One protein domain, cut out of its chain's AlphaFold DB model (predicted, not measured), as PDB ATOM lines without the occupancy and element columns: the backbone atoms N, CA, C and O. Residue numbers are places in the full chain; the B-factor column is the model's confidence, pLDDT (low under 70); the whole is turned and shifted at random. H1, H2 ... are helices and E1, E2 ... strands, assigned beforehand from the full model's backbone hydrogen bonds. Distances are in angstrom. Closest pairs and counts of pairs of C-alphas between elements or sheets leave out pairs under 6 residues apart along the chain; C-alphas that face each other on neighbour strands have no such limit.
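What this domain is: This is residues 196 to 324 of the 345 residues of the protein "BTB domain-containing protein" of Rachicladosporium antarcticum (UniProt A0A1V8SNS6). Four helices, H2, H1, H3 and H6, stand side by side in a curved row; H4 packs on H2 within the curve, and H7 crosses H4. Beyond H7, at the far end of the long axis, lies a small antiparallel strand hairpin, E1 and E2. The printed part has 129 residues, mostly helix, in the order H1 to H7, then E1, E2. It is elongated, 51 by 29 by 26 A, and only just compact, close to loose, with a radius of gyration of the C-alphas of 16.3 A.

How they stand to each other: Look first at E1, residues 306 to 308, and E2, residues 314 to 316, where N 307 and O 315 are 2.7 A apart, within hydrogen-bond range. H7, residues 287 to 296, touches H4, residues 257 to 267, closest at C-alphas 291 and 262, 5.7 A, about perpendicular at 71 degrees, only just past steep. H2, residues 216 to 227, touches H4 with residues 223 to 227 alone, closest at C-alphas 223 and 257, 6.2 A. H1, residues 200 to 212, forms a helical hairpin with H2, closest at C-alphas 210 and 219, 5.2 A, a shallow tilt of 25 degrees. H3, residues 236 to 248, touches H1, closest at C-alphas 201 and 242, 4.4 A, and H6, residues 276 to 284, closest at C-alphas 240 and 278, 5.1 A. H5, residues 269 to 274, and H6 only just touch, only at the corner, with 3 pairs of C-alphas within 8 A. Every O i to N i+4 pair is within hydrogen-bond range in H1, H2, H3, H4, H6 and H7; in H5, 1 of 2.

Where its parts are: Find C-alpha 200 at (-4.622, 12.919, -7.363); H1 runs 18.7 A from there. H3 spans 18.2 A, and E2 ends at C-alpha 316, (-11.640, 42.816, -19.337).

The domain as a whole: C-alphas 196 and 310 are farthest apart, 52.7 A. The printed part has no cut and no long link. Mean pLDDT of the printed part is 70.2; residues 289 to 324 are among those under 70.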
ATOM      1  N   ASP A 196      -0.182   4.448  -4.655       69.38
ATOM      2  CA  ASP A 196      -1.594   4.793  -4.494       69.38
ATOM      3  C   ASP A 196      -1.772   6.246  -4.035       69.38
ATOM      4  O   ASP A 196      -2.670   6.946  -4.493       69.38
ATOM      5  N   TRP A 197      -0.849   6.772  -3.228       78.06
ATOM      6  CA  TRP A 197      -0.868   8.174  -2.791       78.06
ATOM      7  C   TRP A 197      -0.297   9.140  -3.836       78.06
ATOM      8  O   TRP A 197      -0.352  10.362  -3.666       78.06
ATOM      9  N   SER A 198       0.269   8.616  -4.927       78.00
ATOM     10  CA  SER A 198       0.814   9.427  -6.018       78.00
ATOM     11  C   SER A 198      -0.251   9.930  -7.000       78.00
ATOM     12  O   SER A 198       0.019  10.875  -7.742       78.00
ATOM     13  N   ASP A 199      -1.456   9.357  -6.964       83.62
ATOM     14  CA  ASP A 199      -2.576   9.710  -7.834       83.62
ATOM     15  C   ASP A 199      -3.499  10.742  -7.170       83.62
ATOM     16  O   ASP A 199      -4.035  10.529  -6.087       83.62
ATOM     17  N   PHE A 200      -3.739  11.861  -7.853       84.88
ATOM     18  CA  PHE A 200      -4.622  12.919  -7.363       84.88
ATOM     19  C   PHE A 200      -6.074  12.456  -7.130       84.88
ATOM     20  O   PHE A 200      -6.747  12.934  -6.217       84.88
ATOM     21  N   SER A 201      -6.576  11.520  -7.939       87.38
ATOM     22  CA  SER A 201      -7.949  11.010  -7.814       87.38
ATOM     23  C   SER A 201      -8.189  10.174  -6.570       87.38
ATOM     24  O   SER A 201      -9.296  10.193  -6.039       87.38
ATOM     25  N   ASN A 202      -7.145   9.527  -6.071       88.50
ATOM     26  CA  ASN A 202      -7.185   8.774  -4.829       88.50
ATOM     27  C   ASN A 202      -7.413   9.718  -3.636       88.50
ATOM     28  O   ASN A 202      -8.249   9.448  -2.783       88.50
ATOM     29  N   HIS A 203      -6.799  10.907  -3.643       88.69
ATOM     30  CA  HIS A 203      -7.085  11.955  -2.649       88.69
ATOM     31  C   HIS A 203      -8.516  12.488  -2.741       88.69
ATOM     32  O   HIS A 203      -9.144  12.737  -1.716       88.69
ATOM     33  N   ALA A 204      -9.063  12.631  -3.950       89.56
ATOM     34  CA  ALA A 204     -10.455  13.048  -4.125       89.56
ATOM     35  C   ALA A 204     -11.447  12.022  -3.555       89.56
ATOM     36  O   ALA A 204     -12.443  12.419  -2.953       89.56
ATOM     37  N   ASP A 205     -11.160  10.726  -3.694       89.69
ATOM     38  CA  ASP A 205     -11.959   9.656  -3.094       89.69
ATOM     39  C   ASP A 205     -11.968   9.767  -1.559       89.69
ATOM     40  O   ASP A 205     -13.031   9.933  -0.953       89.69
ATOM     41  N   VAL A 206     -10.785   9.853  -0.932       90.75
ATOM     42  CA  VAL A 206     -10.663  10.051   0.526       90.75
ATOM     43  C   VAL A 206     -11.347  11.341   0.984       90.75
ATOM     44  O   VAL A 206     -12.031  11.338   2.006       90.75
ATOM     45  N   TYR A 207     -11.224  12.437   0.229       89.56
ATOM     46  CA  TYR A 207     -11.910  13.697   0.528       89.56
ATOM     47  C   TYR A 207     -13.432  13.519   0.549       89.56
ATOM     48  O   TYR A 207     -14.094  13.929   1.506       89.56
ATOM     49  N   THR A 208     -13.998  12.893  -0.489       88.38
ATOM     50  CA  THR A 208     -15.445  12.662  -0.552       88.38
ATOM     51  C   THR A 208     -15.914  11.755   0.576       88.38
ATOM     52  O   THR A 208     -16.906  12.081   1.226       88.38
ATOM     53  N   PHE A 209     -15.168  10.694   0.888       89.31
ATOM     54  CA  PHE A 209     -15.444   9.819   2.021       89.31
ATOM     55  C   PHE A 209     -15.423  10.574   3.357       89.31
ATOM     56  O   PHE A 209     -16.393  10.518   4.116       89.31
ATOM     57  N   ALA A 210     -14.349  11.317   3.633       88.38
ATOM     58  CA  ALA A 210     -14.189  12.060   4.878       88.38
ATOM     59  C   ALA A 210     -15.338  13.052   5.074       88.38
ATOM     60  O   ALA A 210     -15.954  13.102   6.137       88.38
ATOM     61  N   THR A 211     -15.693  13.761   4.007       86.19
ATOM     62  CA  THR A 211     -16.781  14.732   4.031       86.19
ATOM     63  C   THR A 211     -18.147  14.045   4.214       86.19
ATOM     64  O   THR A 211     -18.967  14.509   5.002       86.19
ATOM     65  N   GLN A 212     -18.396  12.896   3.567       86.31
ATOM     66  CA  GLN A 212     -19.657  12.146   3.702       86.31
ATOM     67  C   GLN A 212     -19.856  11.601   5.114       86.31
ATOM     68  O   GLN A 212     -20.984  11.514   5.596       86.31
ATOM     69  N   LYS A 213     -18.764  11.197   5.767       85.19
ATOM     70  CA  LYS A 213     -18.791  10.621   7.113       85.19
ATOM     71  C   LYS A 213     -18.584  11.659   8.222       85.19
ATOM     72  O   LYS A 213     -18.540  11.268   9.384       85.19
ATOM     73  N   GLY A 214     -18.467  12.949   7.890       83.50
ATOM     74  CA  GLY A 214     -18.250  14.023   8.867       83.50
ATOM     75  C   GLY A 214     -16.889  13.957   9.574       83.50
ATOM     76  O   GLY A 214     -16.755  14.390  10.715       83.50
ATOM     77  N   LEU A 215     -15.873  13.385   8.924       86.00
ATOM     78  CA  LEU A 215     -14.523  13.200   9.457       86.00
ATOM     79  C   LEU A 215     -13.669  14.455   9.223       86.00
ATOM     80  O   LEU A 215     -12.716  14.424   8.446       86.00
ATOM     81  N   VAL A 216     -14.000  15.547   9.918       84.06
ATOM     82  CA  VAL A 216     -13.405  16.888   9.712       84.06
ATOM     83  C   VAL A 216     -11.872  16.868   9.736       84.06
ATOM     84  O   VAL A 216     -11.231  17.378   8.829       84.06
ATOM     85  N   GLY A 217     -11.254  16.196  10.716       83.44
ATOM     86  CA  GLY A 217      -9.787  16.147  10.804       83.44
ATOM     87  C   GLY A 217      -9.108  15.442   9.620       83.44
ATOM     88  O   GLY A 217      -8.031  15.854   9.195       83.44
ATOM     89  N   LEU A 218      -9.744  14.402   9.065       86.81
ATOM     90  CA  LEU A 218      -9.249  13.723   7.865       86.81
ATOM     91  C   LEU A 218      -9.500  14.585   6.622       86.81
ATOM     92  O   LEU A 218      -8.625  14.690   5.766       86.81
ATOM     93  N   GLN A 219     -10.664  15.234   6.542       86.69
ATOM     94  CA  GLN A 219     -11.005  16.167   5.470       86.69
ATOM     95  C   GLN A 219      -9.972  17.300   5.382       86.69
ATOM     96  O   GLN A 219      -9.407  17.511   4.311       86.69
ATOM     97  N   ASP A 220      -9.646  17.950   6.502       82.62
ATOM     98  CA  ASP A 220      -8.639  19.015   6.578       82.62
ATOM     99  C   ASP A 220      -7.260  18.540   6.103       82.62
ATOM    100  O   ASP A 220      -6.581  19.231   5.337       82.62
ATOM    101  N   ALA A 221      -6.846  17.339   6.520       85.12
ATOM    102  CA  ALA A 221      -5.571  16.755   6.114       85.12
ATOM    103  C   ALA A 221      -5.505  16.526   4.593       85.12
ATOM    104  O   ALA A 221      -4.501  16.852   3.953       85.12
ATOM    105  N   VAL A 222      -6.593  16.027   4.001       88.06
ATOM    106  CA  VAL A 222      -6.685  15.794   2.555       88.06
ATOM    107  C   VAL A 222      -6.760  17.114   1.783       88.06
ATOM    108  O   VAL A 222      -6.070  17.273   0.775       88.06
ATOM    109  N   VAL A 223      -7.509  18.112   2.262       83.88
ATOM    110  CA  VAL A 223      -7.545  19.452   1.647       83.88
ATOM    111  C   VAL A 223      -6.157  20.090   1.671       83.88
ATOM    112  O   VAL A 223      -5.686  20.582   0.641       83.88
ATOM    113  N   ALA A 224      -5.455  20.037   2.806       81.06
ATOM    114  CA  ALA A 224      -4.087  20.537   2.921       81.06
ATOM    115  C   ALA A 224      -3.150  19.857   1.911       81.06
ATOM    116  O   ALA A 224      -2.325  20.518   1.275       81.06
ATOM    117  N   ARG A 225      -3.317  18.550   1.680       84.19
ATOM    118  CA  ARG A 225      -2.563  17.845   0.645       84.19
ATOM    119  C   ARG A 225      -2.885  18.318  -0.758       84.19
ATOM    120  O   ARG A 225      -1.973  18.641  -1.519       84.19
ATOM    121  N   MET A 226      -4.162  18.282  -1.123       83.81
ATOM    122  CA  MET A 226      -4.611  18.554  -2.487       83.81
ATOM    123  C   MET A 226      -4.300  19.999  -2.885       83.81
ATOM    124  O   MET A 226      -3.973  20.270  -4.038       83.81
ATOM    125  N   THR A 227      -4.322  20.926  -1.924       77.50
ATOM    126  CA  THR A 227      -3.933  22.329  -2.130       77.50
ATOM    127  C   THR A 227      -2.417  22.528  -2.238       77.50
ATOM    128  O   THR A 227      -1.979  23.400  -2.995       77.50
ATOM    129  N   ALA A 228      -1.617  21.713  -1.540       76.06
ATOM    130  CA  ALA A 228      -0.156  21.680  -1.632       76.06
ATOM    131  C   ALA A 228       0.372  20.815  -2.796       76.06
ATOM    132  O   ALA A 228       1.583  20.602  -2.915       76.06
ATOM    133  N   TRP A 229      -0.512  20.296  -3.653       77.31
ATOM    134  CA  TRP A 229      -0.127  19.430  -4.758       77.31
ATOM    135  C   TRP A 229       0.730  20.183  -5.781       77.31
ATOM    136  O   TRP A 229       0.283  21.124  -6.437       77.31
ATOM    137  N   ASN A 230       1.983  19.756  -5.907       70.31
ATOM    138  CA  ASN A 230       2.992  20.364  -6.773       70.31
ATOM    139  C   ASN A 230       3.487  19.414  -7.877       70.31
ATOM    140  O   ASN A 230       4.421  19.751  -8.603       70.31
ATOM    141  N   ARG A 231       2.888  18.224  -7.992       67.88
ATOM    142  CA  ARG A 231       3.247  17.221  -8.999       67.88
ATOM    143  C   ARG A 231       2.479  17.463 -10.302       67.88
ATOM    144  O   ARG A 231       1.401  18.060 -10.263       67.88
ATOM    145  N   PRO A 232       2.992  16.977 -11.447       65.94
ATOM    146  CA  PRO A 232       2.243  16.998 -12.695       65.94
ATOM    147  C   PRO A 232       0.876  16.334 -12.504       65.94
ATOM    148  O   PRO A 232       0.780  15.268 -11.902       65.94
ATOM    149  N   TRP A 233      -0.178  16.935 -13.052       66.44
ATOM    150  CA  TRP A 233      -1.566  16.439 -13.000       66.44
ATOM    151  C   TRP A 233      -1.803  15.240 -13.930       66.44
ATOM    152  O   TRP A 233      -2.911  14.991 -14.402       66.44
ATOM    153  N   VAL A 234      -0.718  14.541 -14.246       60.44
ATOM    154  CA  VAL A 234      -0.665  13.403 -15.142       60.44
ATOM    155  C   VAL A 234      -0.818  12.151 -14.279       60.44
ATOM    156  O   VAL A 234      -0.093  12.014 -13.294       60.44
ATOM    157  N   PRO A 235      -1.724  11.234 -14.644       73.31
ATOM    158  CA  PRO A 235      -2.524  11.240 -15.870       73.31
ATOM    159  C   PRO A 235      -3.784  12.132 -15.780       73.31
ATOM    160  O   PRO A 235      -4.584  12.028 -14.853       73.31
ATOM    161  N   VAL A 236      -4.003  12.964 -16.813       76.88
ATOM    162  CA  VAL A 236      -5.178  13.856 -16.960       76.88
ATOM    163  C   VAL A 236      -6.534  13.135 -16.796       76.88
ATOM    164  O   VAL A 236      -7.424  13.719 -16.174       76.88
ATOM    165  N   PRO A 237      -6.723  11.878 -17.267       82.81
ATOM    166  CA  PRO A 237      -7.920  11.092 -16.952       82.81
ATOM    167  C   PRO A 237      -8.255  11.022 -15.457       82.81
ATOM    168  O   PRO A 237      -9.413  11.190 -15.071       82.81
ATOM    169  N   ASN A 238      -7.246  10.830 -14.607       83.44
ATOM    170  CA  ASN A 238      -7.449  10.689 -13.169       83.44
ATOM    171  C   ASN A 238      -7.794  12.043 -12.554       83.44
ATOM    172  O   ASN A 238      -8.715  12.139 -11.747       83.44
ATOM    173  N   PHE A 239      -7.158  13.120 -13.014       85.38
ATOM    174  CA  PHE A 239      -7.542  14.471 -12.617       85.38
ATOM    175  C   PHE A 239      -9.000  14.801 -12.991       85.38
ATOM    176  O   PHE A 239      -9.753  15.293 -12.154       85.38
ATOM    177  N   ALA A 240      -9.448  14.461 -14.203       85.50
ATOM    178  CA  ALA A 240     -10.842  14.648 -14.613       85.50
ATOM    179  C   ALA A 240     -11.818  13.832 -13.740       85.50
ATOM    180  O   ALA A 240     -12.845  14.354 -13.303       85.50
ATOM    181  N   ARG A 241     -11.473  12.576 -13.419       87.19
ATOM    182  CA  ARG A 241     -12.234  11.740 -12.473       87.19
ATOM    183  C   ARG A 241     -12.336  12.396 -11.093       87.19
ATOM    184  O   ARG A 241     -13.427  12.449 -10.533       87.19
ATOM    185  N   ALA A 242     -11.228  12.929 -10.583       89.12
ATOM    186  CA  ALA A 242     -11.166  13.626  -9.302       89.12
ATOM    187  C   ALA A 242     -12.099  14.846  -9.268       89.12
ATOM    188  O   ALA A 242     -12.887  15.009  -8.340       89.12
ATOM    189  N   LEU A 243     -12.051  15.680 -10.313       88.94
ATOM    190  CA  LEU A 243     -12.926  16.845 -10.441       88.94
ATOM    191  C   LEU A 243     -14.401  16.445 -10.472       88.94
ATOM    192  O   LEU A 243     -15.204  17.066  -9.778       88.94
ATOM    193  N   ARG A 244     -14.754  15.391 -11.224       88.94
ATOM    194  CA  ARG A 244     -16.129  14.876 -11.250       88.94
ATOM    195  C   ARG A 244     -16.580  14.502  -9.843       88.94
ATOM    196  O   ARG A 244     -17.580  15.045  -9.398       88.94
ATOM    197  N   LEU A 245     -15.811  13.671  -9.133       87.56
ATOM    198  CA  LEU A 245     -16.123  13.236  -7.765       87.56
ATOM    199  C   LEU A 245     -16.379  14.422  -6.823       87.56
ATOM    200  O   LEU A 245     -17.378  14.439  -6.108       87.56
ATOM    201  N   ILE A 246     -15.519  15.443  -6.859       87.75
ATOM    202  CA  ILE A 246     -15.623  16.618  -5.978       87.75
ATOM    203  C   ILE A 246     -16.847  17.483  -6.315       87.75
ATOM    204  O   ILE A 246     -17.515  17.983  -5.407       87.75
ATOM    205  N   TRP A 247     -17.154  17.683  -7.601       85.25
ATOM    206  CA  TRP A 247     -18.240  18.576  -8.029       85.25
ATOM    207  C   TRP A 247     -19.616  17.915  -8.127       85.25
ATOM    208  O   TRP A 247     -20.613  18.627  -8.032       85.25
ATOM    209  N   THR A 248     -19.696  16.592  -8.285       82.44
ATOM    210  CA  THR A 248     -20.965  15.848  -8.184       82.44
ATOM    211  C   THR A 248     -21.293  15.451  -6.750       82.44
ATOM    212  O   THR A 248     -22.405  15.011  -6.474       82.44
ATOM    213  N   SER A 249     -20.336  15.589  -5.830       76.75
ATOM    214  CA  SER A 249     -20.576  15.347  -4.417       76.75
ATOM    215  C   SER A 249     -21.609  16.347  -3.867       76.75
ATOM    216  O   SER A 249     -21.409  17.558  -4.005       76.75
ATOM    217  N   PRO A 250     -22.688  15.881  -3.202       67.69
ATOM    218  CA  PRO A 250     -23.723  16.749  -2.622       67.69
ATOM    219  C   PRO A 250     -23.237  17.517  -1.382       67.69
ATOM    220  O   PRO A 250     -24.010  18.214  -0.724       67.69
ATOM    221  N   LEU A 251     -21.966  17.355  -1.025       66.25
ATOM    222  CA  LEU A 251     -21.393  17.854   0.207       66.25
ATOM    223  C   LEU A 251     -21.046  19.338   0.086       66.25
ATOM    224  O   LEU A 251     -20.525  19.800  -0.939       66.25
ATOM    225  N   ARG A 252     -21.326  20.082   1.159       59.50
ATOM    226  CA  ARG A 252     -20.866  21.464   1.298       59.50
ATOM    227  C   ARG A 252     -19.349  21.432   1.448       59.50
ATOM    228  O   ARG A 252     -18.832  20.737   2.311       59.50
ATOM    229  N   ASP A 253     -18.669  22.112   0.537       60.97
ATOM    230  CA  ASP A 253     -17.239  22.385   0.648       60.97
ATOM    231  C   ASP A 253     -17.099  23.642   1.507       60.97
ATOM    232  O   ASP A 253     -17.897  24.566   1.336       60.97
ATOM    233  N   ASP A 254     -16.112  23.687   2.396       56.16
ATOM    234  CA  ASP A 254     -15.835  24.828   3.280       56.16
ATOM    235  C   ASP A 254     -15.162  25.992   2.524       56.16
ATOM    236  O   ASP A 254     -14.316  26.704   3.056       56.16
ATOM    237  N   ASP A 255     -15.510  26.172   1.247       63.28
ATOM    238  CA  ASP A 255     -15.006  27.212   0.348       63.28
ATOM    239  C   ASP A 255     -13.475  27.212   0.122       63.28
ATOM    240  O   ASP A 255     -12.924  28.180  -0.402       63.28
ATOM    241  N   VAL A 256     -12.759  26.126   0.447       69.75
ATOM    242  CA  VAL A 256     -11.291  26.058   0.280       69.75
ATOM    243  C   VAL A 256     -10.882  25.269  -0.963       69.75
ATOM    244  O   VAL A 256     -10.085  25.752  -1.777       69.75
ATOM    245  N   LEU A 257     -11.398  24.047  -1.132       78.38
ATOM    246  CA  LEU A 257     -10.871  23.125  -2.138       78.38
ATOM    247  C   LEU A 257     -11.362  23.476  -3.547       78.38
ATOM    248  O   LEU A 257     -10.546  23.643  -4.461       78.38
ATOM    249  N   LYS A 258     -12.679  23.638  -3.731       79.25
ATOM    250  CA  LYS A 258     -13.296  23.960  -5.028       79.25
ATOM    251  C   LYS A 258     -12.713  25.234  -5.650       79.25
ATOM    252  O   LYS A 258     -12.253  25.137  -6.789       79.25
ATOM    253  N   PRO A 259     -12.605  26.391  -4.961       73.62
ATOM    254  CA  PRO A 259     -12.014  27.589  -5.565       73.62
ATOM    255  C   PRO A 259     -10.563  27.387  -6.009       73.62
ATOM    256  O   PRO A 259     -10.171  27.816  -7.097       73.62
ATOM    257  N   ARG A 260      -9.757  26.675  -5.209       73.31
ATOM    258  CA  ARG A 260      -8.357  26.404  -5.550       73.31
ATOM    259  C   ARG A 260      -8.234  25.521  -6.790       73.31
ATOM    260  O   ARG A 260      -7.420  25.819  -7.668       73.31
ATOM    261  N   LEU A 261      -9.045  24.470  -6.878       80.19
ATOM    262  CA  LEU A 261      -9.080  23.579  -8.037       80.19
ATOM    263  C   LEU A 261      -9.661  24.267  -9.276       80.19
ATOM    264  O   LEU A 261      -9.162  24.041 -10.376       80.19
ATOM    265  N   THR A 262     -10.635  25.166  -9.120       77.19
ATOM    266  CA  THR A 262     -11.131  26.006 -10.218       77.19
ATOM    267  C   THR A 262     -10.019  26.880 -10.794       77.19
ATOM    268  O   THR A 262      -9.780  26.845 -12.001       77.19
ATOM    269  N   LEU A 263      -9.277  27.609  -9.953       72.62
ATOM    270  CA  LEU A 263      -8.148  28.432 -10.404       72.62
ATOM    271  C   LEU A 263      -7.071  27.599 -11.106       72.62
ATOM    272  O   LEU A 263      -6.486  28.026 -12.101       72.62
ATOM    273  N   LEU A 264      -6.814  26.396 -10.601       73.69
ATOM    274  CA  LEU A 264      -5.871  25.468 -11.208       73.69
ATOM    275  C   LEU A 264      -6.330  24.996 -12.597       73.69
ATOM    276  O   LEU A 264      -5.515  24.965 -13.522       73.69
ATOM    277  N   CYS A 265      -7.614  24.661 -12.755       77.50
ATOM    278  CA  CYS A 265      -8.191  24.298 -14.049       77.50
ATOM    279  C   CYS A 265      -8.073  25.456 -15.042       77.50
ATOM    280  O   CYS A 265      -7.674  25.239 -16.181       77.50
ATOM    281  N   LEU A 266      -8.349  26.689 -14.602       71.88
ATOM    282  CA  LEU A 266      -8.224  27.885 -15.437       71.88
ATOM    283  C   LEU A 266      -6.781  28.124 -15.904       71.88
ATOM    284  O   LEU A 266      -6.559  28.427 -17.074       71.88
ATOM    285  N   ARG A 267      -5.788  27.930 -15.026       68.12
ATOM    286  CA  ARG A 267      -4.360  28.074 -15.374       68.12
ATOM    287  C   ARG A 267      -3.888  27.073 -16.430       68.12
ATOM    288  O   ARG A 267      -3.011  27.408 -17.216       68.12
ATOM    289  N   ASN A 268      -4.462  25.872 -16.445       71.19
ATOM    290  CA  ASN A 268      -4.077  24.785 -17.350       71.19
ATOM    291  C   ASN A 268      -5.150  24.506 -18.416       71.19
ATOM    292  O   ASN A 268      -5.162  23.438 -19.028       71.19
ATOM    293  N   LEU A 269      -6.071  25.452 -18.638       73.56
ATOM    294  CA  LEU A 269      -7.273  25.222 -19.441       73.56
ATOM    295  C   LEU A 269      -6.944  24.814 -20.879       73.56
ATOM    296  O   LEU A 269      -7.655  23.993 -21.447       73.56
ATOM    297  N   LYS A 270      -5.859  25.353 -21.445       67.75
ATOM    298  CA  LYS A 270      -5.383  25.020 -22.793       67.75
ATOM    299  C   LYS A 270      -5.148  23.520 -22.954       67.75
ATOM    300  O   LYS A 270      -5.669  22.920 -23.888       67.75
ATOM    301  N   ASP A 271      -4.411  22.925 -22.024       70.56
ATOM    302  CA  ASP A 271      -4.047  21.514 -22.094       70.56
ATOM    303  C   ASP A 271      -5.242  20.639 -21.708       70.56
ATOM    304  O   ASP A 271      -5.575  19.681 -22.409       70.56
ATOM    305  N   LEU A 272      -5.964  21.024 -20.652       76.12
ATOM    306  CA  LEU A 272      -7.129  20.289 -20.158       76.12
ATOM    307  C   LEU A 272      -8.282  20.255 -21.174       76.12
ATOM    308  O   LEU A 272      -8.927  19.220 -21.327       76.12
ATOM    309  N   ALA A 273      -8.529  21.340 -21.917       76.44
ATOM    310  CA  ALA A 273      -9.621  21.415 -22.891       76.44
ATOM    311  C   ALA A 273      -9.432  20.476 -24.093       76.44
ATOM    312  O   ALA A 273     -10.418  20.095 -24.729       76.44
ATOM    313  N   THR A 274      -8.195  20.068 -24.398       76.88
ATOM    314  CA  THR A 274      -7.936  19.064 -25.445       76.88
ATOM    315  C   THR A 274      -8.410  17.669 -25.036       76.88
ATOM    316  O   THR A 274      -8.726  16.844 -25.895       76.88
ATOM    317  N   TYR A 275      -8.537  17.410 -23.731       80.44
ATOM    318  CA  TYR A 275      -8.924  16.112 -23.204       80.44
ATOM    319  C   TYR A 275     -10.459  15.948 -23.170       80.44
ATOM    320  O   TYR A 275     -11.149  16.706 -22.478       80.44
ATOM    321  N   PRO A 276     -11.040  14.950 -23.874       81.38
ATOM    322  CA  PRO A 276     -12.492  14.748 -23.919       81.38
ATOM    323  C   PRO A 276     -13.128  14.545 -22.542       81.38
ATOM    324  O   PRO A 276     -14.176  15.121 -22.267       81.38
ATOM    325  N   GLY A 277     -12.471  13.793 -21.651       82.44
ATOM    326  CA  GLY A 277     -13.004  13.530 -20.314       82.44
ATOM    327  C   GLY A 277     -13.123  14.795 -19.461       82.44
ATOM    328  O   GLY A 277     -14.081  14.933 -18.716       82.44
ATOM    329  N   PHE A 278     -12.214  15.761 -19.614       83.44
ATOM    330  CA  PHE A 278     -12.305  17.042 -18.908       83.44
ATOM    331  C   PHE A 278     -13.436  17.914 -19.466       83.44
ATOM    332  O   PHE A 278     -14.188  18.503 -18.692       83.44
ATOM    333  N   ARG A 279     -13.612  17.958 -20.796       81.56
ATOM    334  CA  ARG A 279     -14.758  18.651 -21.417       81.56
ATOM    335  C   ARG A 279     -16.085  18.097 -20.908       81.56
ATOM    336  O   ARG A 279     -16.949  18.871 -20.516       81.56
ATOM    337  N   GLN A 280     -16.186  16.776 -20.802       83.56
ATOM    338  CA  GLN A 280     -17.369  16.121 -20.259       83.56
ATOM    339  C   GLN A 280     -17.624  16.497 -18.789       83.56
ATOM    340  O   GLN A 280     -18.758  16.745 -18.402       83.56
ATOM    341  N   VAL A 281     -16.580  16.614 -17.958       84.50
ATOM    342  CA  VAL A 281     -16.723  17.094 -16.567       84.50
ATOM    343  C   VAL A 281     -17.258  18.526 -16.521       84.50
ATOM    344  O   VAL A 281     -18.092  18.840 -15.678       84.50
ATOM    345  N   MET A 282     -16.801  19.402 -17.417       79.69
ATOM    346  CA  MET A 282     -17.313  20.771 -17.507       79.69
ATOM    347  C   MET A 282     -18.790  20.805 -17.928       79.69
ATOM    348  O   MET A 282     -19.534  21.671 -17.485       79.69
ATOM    349  N   GLU A 283     -19.229  19.884 -18.779       76.50
ATOM    350  CA  GLU A 283     -20.623  19.809 -19.224       76.50
ATOM    351  C   GLU A 283     -21.543  19.208 -18.154       76.50
ATOM    352  O   GLU A 283     -22.608  19.761 -17.885       76.50
ATOM    353  N   ASP A 284     -21.097  18.137 -17.500       80.25
ATOM    354  CA  ASP A 284     -21.925  17.333 -16.595       80.25
ATOM    355  C   ASP A 284     -21.932  17.837 -15.145       80.25
ATOM    356  O   ASP A 284     -22.651  17.293 -14.305       80.25
ATOM    357  N   THR A 285     -21.098  18.822 -14.799       79.94
ATOM    358  CA  THR A 285     -20.936  19.262 -13.406       79.94
ATOM    359  C   THR A 285     -21.007  20.783 -13.244       79.94
ATOM    360  O   THR A 285     -20.708  21.535 -14.177       79.94
ATOM    361  N   PRO A 286     -21.301  21.288 -12.027       80.06
ATOM    362  CA  PRO A 286     -21.277  22.725 -11.747       80.06
ATOM    363  C   PRO A 286     -19.889  23.375 -11.878       80.06
ATOM    364  O   PRO A 286     -19.767  24.591 -11.705       80.06
ATOM    365  N   LEU A 287     -18.830  22.611 -12.183       79.19
ATOM    366  CA  LEU A 287     -17.482  23.139 -12.380       79.19
ATOM    367  C   LEU A 287     -17.446  24.207 -13.475       79.19
ATOM    368  O   LEU A 287     -16.741  25.204 -13.319       79.19
ATOM    369  N   ARG A 288     -18.232  24.062 -14.550       71.06
ATOM    370  CA  ARG A 288     -18.303  25.075 -15.614       71.06
ATOM    371  C   ARG A 288     -18.858  26.399 -15.126       71.06
ATOM    372  O   ARG A 288     -18.256  27.432 -15.405       71.06
ATOM    373  N   ALA A 289     -19.955  26.372 -14.375       64.88
ATOM    374  CA  ALA A 289     -20.519  27.575 -13.772       64.88
ATOM    375  C   ALA A 289     -19.542  28.190 -12.755       64.88
ATOM    376  O   ALA A 289     -19.286  29.389 -12.795       64.88
ATOM    377  N   THR A 290     -18.917  27.355 -11.918       66.81
ATOM    378  CA  THR A 290     -17.903  27.781 -10.934       66.81
ATOM    379  C   THR A 290     -16.709  28.459 -11.618       66.81
ATOM    380  O   THR A 290     -16.250  29.511 -11.183       66.81
ATOM    381  N   SER A 291     -16.240  27.898 -12.735       67.44
ATOM    382  CA  SER A 291     -15.132  28.440 -13.529       67.44
ATOM    383  C   SER A 291     -15.511  29.737 -14.235       67.44
ATOM    384  O   SER A 291     -14.723  30.677 -14.241       67.44
ATOM    385  N   ALA A 292     -16.722  29.818 -14.794       62.00
ATOM    386  CA  ALA A 292     -17.229  31.039 -15.408       62.00
ATOM    387  C   ALA A 292     -17.334  32.175 -14.382       62.00
ATOM    388  O   ALA A 292     -16.882  33.283 -14.654       62.00
ATOM    389  N   LEU A 293     -17.850  31.886 -13.182       58.94
ATOM    390  CA  LEU A 293     -17.867  32.837 -12.073       58.94
ATOM    391  C   LEU A 293     -16.444  33.263 -11.704       58.94
ATOM    392  O   LEU A 293     -16.171  34.455 -11.673       58.94
ATOM    393  N   ALA A 294     -15.514  32.324 -11.530       62.25
ATOM    394  CA  ALA A 294     -14.124  32.642 -11.205       62.25
ATOM    395  C   ALA A 294     -13.409  33.495 -12.271       62.25
ATOM    396  O   ALA A 294     -12.487  34.223 -11.934       62.25
ATOM    397  N   MET A 295     -13.827  33.462 -13.541       61.19
ATOM    398  CA  MET A 295     -13.311  34.374 -14.576       61.19
ATOM    399  C   MET A 295     -13.891  35.793 -14.479       61.19
ATOM    400  O   MET A 295     -13.290  36.742 -14.982       61.19
ATOM    401  N   ILE A 296     -15.062  35.939 -13.859       52.31
ATOM    402  CA  ILE A 296     -15.753  37.216 -13.642       52.31
ATOM    403  C   ILE A 296     -15.306  37.862 -12.325       52.31
ATOM    404  O   ILE A 296     -15.646  39.011 -12.090       52.31
ATOM    405  N   PHE A 297     -14.534  37.191 -11.469       45.69
ATOM    406  CA  PHE A 297     -13.971  37.771 -10.247       45.69
ATOM    407  C   PHE A 297     -12.439  37.784 -10.332       45.69
ATOM    408  O   PHE A 297     -11.827  36.802 -10.735       45.69
ATOM    409  N   ASP A 298     -11.802  38.906  -9.997       48.38
ATOM    410  CA  ASP A 298     -10.345  38.982  -9.920       48.38
ATOM    411  C   ASP A 298      -9.809  38.342  -8.628       48.38
ATOM    412  O   ASP A 298     -10.572  37.957  -7.739       48.38
ATOM    413  N   ASP A 299      -8.481  38.229  -8.507       43.00
ATOM    414  CA  ASP A 299      -7.799  37.569  -7.379       43.00
ATOM    415  C   ASP A 299      -8.147  38.162  -5.992       43.00
ATOM    416  O   ASP A 299      -7.765  37.599  -4.966       43.00
ATOM    417  N   ARG A 300      -8.847  39.306  -5.936       40.78
ATOM    418  CA  ARG A 300      -9.307  39.969  -4.705       40.78
ATOM    419  C   ARG A 300     -10.796  39.744  -4.424       40.78
ATOM    420  O   ARG A 300     -11.343  40.391  -3.535       40.78
ATOM    421  N   GLY A 301     -11.460  38.872  -5.185       39.97
ATOM    422  CA  GLY A 301     -12.900  38.636  -5.087       39.97
ATOM    423  C   GLY A 301     -13.744  39.812  -5.581       39.97
ATOM    424  O   GLY A 301     -14.950  39.848  -5.334       39.97
ATOM    425  N   GLN A 302     -13.143  40.788  -6.272       37.97
ATOM    426  CA  GLN A 302     -13.886  41.877  -6.897       37.97
ATOM    427  C   GLN A 302     -14.314  41.467  -8.298       37.97
ATOM    428  O   GLN A 302     -13.578  40.781  -8.998       37.97
ATOM    429  N   ARG A 303     -15.515  41.875  -8.722       44.19
ATOM    430  CA  ARG A 303     -15.987  41.605 -10.085       44.19
ATOM    431  C   ARG A 303     -14.979  42.189 -11.083       44.19
ATOM    432  O   ARG A 303     -14.761  43.396 -11.097       44.19
ATOM    433  N   ALA A 304     -14.383  41.342 -11.916       44.78
ATOM    434  CA  ALA A 304     -13.687  41.737 -13.124       44.78
ATOM    435  C   ALA A 304     -14.616  42.668 -13.914       44.78
ATOM    436  O   ALA A 304     -15.753  42.316 -14.242       44.78
ATOM    437  N   HIS A 305     -14.152  43.890 -14.162       42.94
ATOM    438  CA  HIS A 305     -14.904  44.882 -14.915       42.94
ATOM    439  C   HIS A 305     -14.941  44.457 -16.385       42.94
ATOM    440  O   HIS A 305     -14.054  44.782 -17.172       42.94
ATOM    441  N   LEU A 306     -15.962  43.674 -16.736       44.25
ATOM    442  CA  LEU A 306     -16.196  43.223 -18.098       44.25
ATOM    443  C   LEU A 306     -16.952  44.310 -18.882       44.25
ATOM    444  O   LEU A 306     -18.100  44.628 -18.575       44.25
ATOM    445  N   VAL A 307     -16.314  44.878 -19.903       43.88
ATOM    446  CA  VAL A 307     -16.868  45.874 -20.831       43.88
ATOM    447  C   VAL A 307     -17.323  45.175 -22.112       43.88
ATOM    448  O   VAL A 307     -16.658  44.264 -22.597       43.88
ATOM    449  N   ARG A 308     -18.454  45.577 -22.702       38.78
ATOM    450  CA  ARG A 308     -18.872  45.057 -24.014       38.78
ATOM    451  C   ARG A 308     -18.203  45.834 -25.150       38.78
ATOM    452  O   ARG A 308     -18.340  47.046 -25.254       38.78
ATOM    453  N   CYS A 309     -17.542  45.109 -26.045       42.84
ATOM    454  CA  CYS A 309     -17.204  45.560 -27.389       42.84
ATOM    455  C   CYS A 309     -18.486  45.950 -28.154       42.84
ATOM    456  O   CYS A 309     -19.486  45.237 -28.032       42.84
ATOM    457  N   PRO A 310     -18.452  46.973 -29.030       41.38
ATOM    458  CA  PRO A 310     -19.555  47.301 -29.948       41.38
ATOM    459  C   PRO A 310     -20.034  46.122 -30.815       41.38
ATOM    460  O   PRO A 310     -21.173  46.082 -31.259       41.38
ATOM    461  N   CYS A 311     -19.173  45.127 -31.016       41.59
ATOM    462  CA  CYS A 311     -19.460  43.861 -31.681       41.59
ATOM    463  C   CYS A 311     -20.172  42.801 -30.812       41.59
ATOM    464  O   CYS A 311     -20.299  41.655 -31.234       41.59
ATOM    465  N   GLY A 312     -20.560  43.129 -29.577       39.41
ATOM    466  CA  GLY A 312     -21.254  42.221 -28.656       39.41
ATOM    467  C   GLY A 312     -20.361  41.274 -27.840       39.41
ATOM    468  O   GLY A 312     -20.886  40.475 -27.068       39.41
ATOM    469  N   ARG A 313     -19.025  41.349 -27.963       44.22
ATOM    470  CA  ARG A 313     -18.067  40.511 -27.201       44.22
ATOM    471  C   ARG A 313     -17.651  41.157 -25.871       44.22
ATOM    472  O   ARG A 313     -17.598  42.376 -25.789       44.22
ATOM    473  N   LEU A 314     -17.336  40.364 -24.844       45.34
ATOM    474  CA  LEU A 314     -16.904  40.853 -23.520       45.34
ATOM    475  C   LEU A 314     -15.376  41.063 -23.461       45.34
ATOM    476  O   LEU A 314     -14.619  40.244 -23.976       45.34
ATOM    477  N   LEU A 315     -14.940  42.154 -22.831       47.34
ATOM    478  CA  LEU A 315     -13.554  42.604 -22.661       47.34
ATOM    479  C   LEU A 315     -13.269  42.810 -21.171       47.34
ATOM    480  O   LEU A 315     -14.079  43.422 -20.493       47.34
ATOM    481  N   ASP A 316     -12.116  42.382 -20.662       46.62
ATOM    482  CA  ASP A 316     -11.640  42.816 -19.337       46.62
ATOM    483  C   ASP A 316     -11.011  44.217 -19.455       46.62
ATOM    484  O   ASP A 316     -10.151  44.439 -20.310       46.62
ATOM    485  N   GLN A 317     -11.411  45.157 -18.592       41.34
ATOM    486  CA  GLN A 317     -10.895  46.532 -18.535       41.34
ATOM    487  C   GLN A 317      -9.368  46.608 -18.332       41.34
ATOM    488  O   GLN A 317      -8.748  47.592 -18.726       41.34
ATOM    489  N   LYS A 318      -8.732  45.556 -17.785       42.19
ATOM    490  CA  LYS A 318      -7.260  45.444 -17.699       42.19
ATOM    491  C   LYS A 318      -6.589  45.092 -19.041       42.19
ATOM    492  O   LYS A 318      -5.380  44.882 -19.075       42.19
ATOM    493  N   GLY A 319      -7.345  44.995 -20.139       38.06
ATOM    494  CA  GLY A 319      -6.823  44.776 -21.493       38.06
ATOM    495  C   GLY A 319      -6.313  43.357 -21.764       38.06
ATOM    496  O   GLY A 319      -5.678  43.127 -22.789       38.06
ATOM    497  N   ARG A 320      -6.585  42.397 -20.869       39.66
ATOM    498  CA  ARG A 320      -6.117  41.003 -20.991       39.66
ATOM    499  C   ARG A 320      -6.893  40.183 -22.022       39.66
ATOM    500  O   ARG A 320      -6.404  39.153 -22.469       39.66
ATOM    501  N   ILE A 321      -8.085  40.636 -22.406       40.88
ATOM    502  CA  ILE A 321      -8.907  40.042 -23.463       40.88
ATOM    503  C   ILE A 321      -9.152  41.146 -24.491       40.88
ATOM    504  O   ILE A 321      -9.899  42.074 -24.205       40.88
ATOM    505  N   GLN A 322      -8.502  41.081 -25.659       40.28
ATOM    506  CA  GLN A 322      -8.706  42.035 -26.757       40.28
ATOM    507  C   GLN A 322      -9.720  41.497 -27.773       40.28
ATOM    508  O   GLN A 322      -9.668  40.332 -28.175       40.28
ATOM    509  N   CYS A 323     -10.635  42.351 -28.238       38.19
ATOM    510  CA  CYS A 323     -11.560  41.987 -29.306       38.19
ATOM    511  C   CYS A 323     -10.921  42.221 -30.680       38.19
ATOM    512  O   CYS A 323     -10.978  43.314 -31.235       38.19
ATOM    513  N   LEU A 324     -10.407  41.145 -31.274       43.31
ATOM    514  CA  LEU A 324      -9.781  41.134 -32.604       43.31
ATOM    515  C   LEU A 324     -10.735  41.463 -33.779       43.31
ATOM    516  O   LEU A 324     -10.284  41.575 -34.913       43.31
TER     517      LEU A 324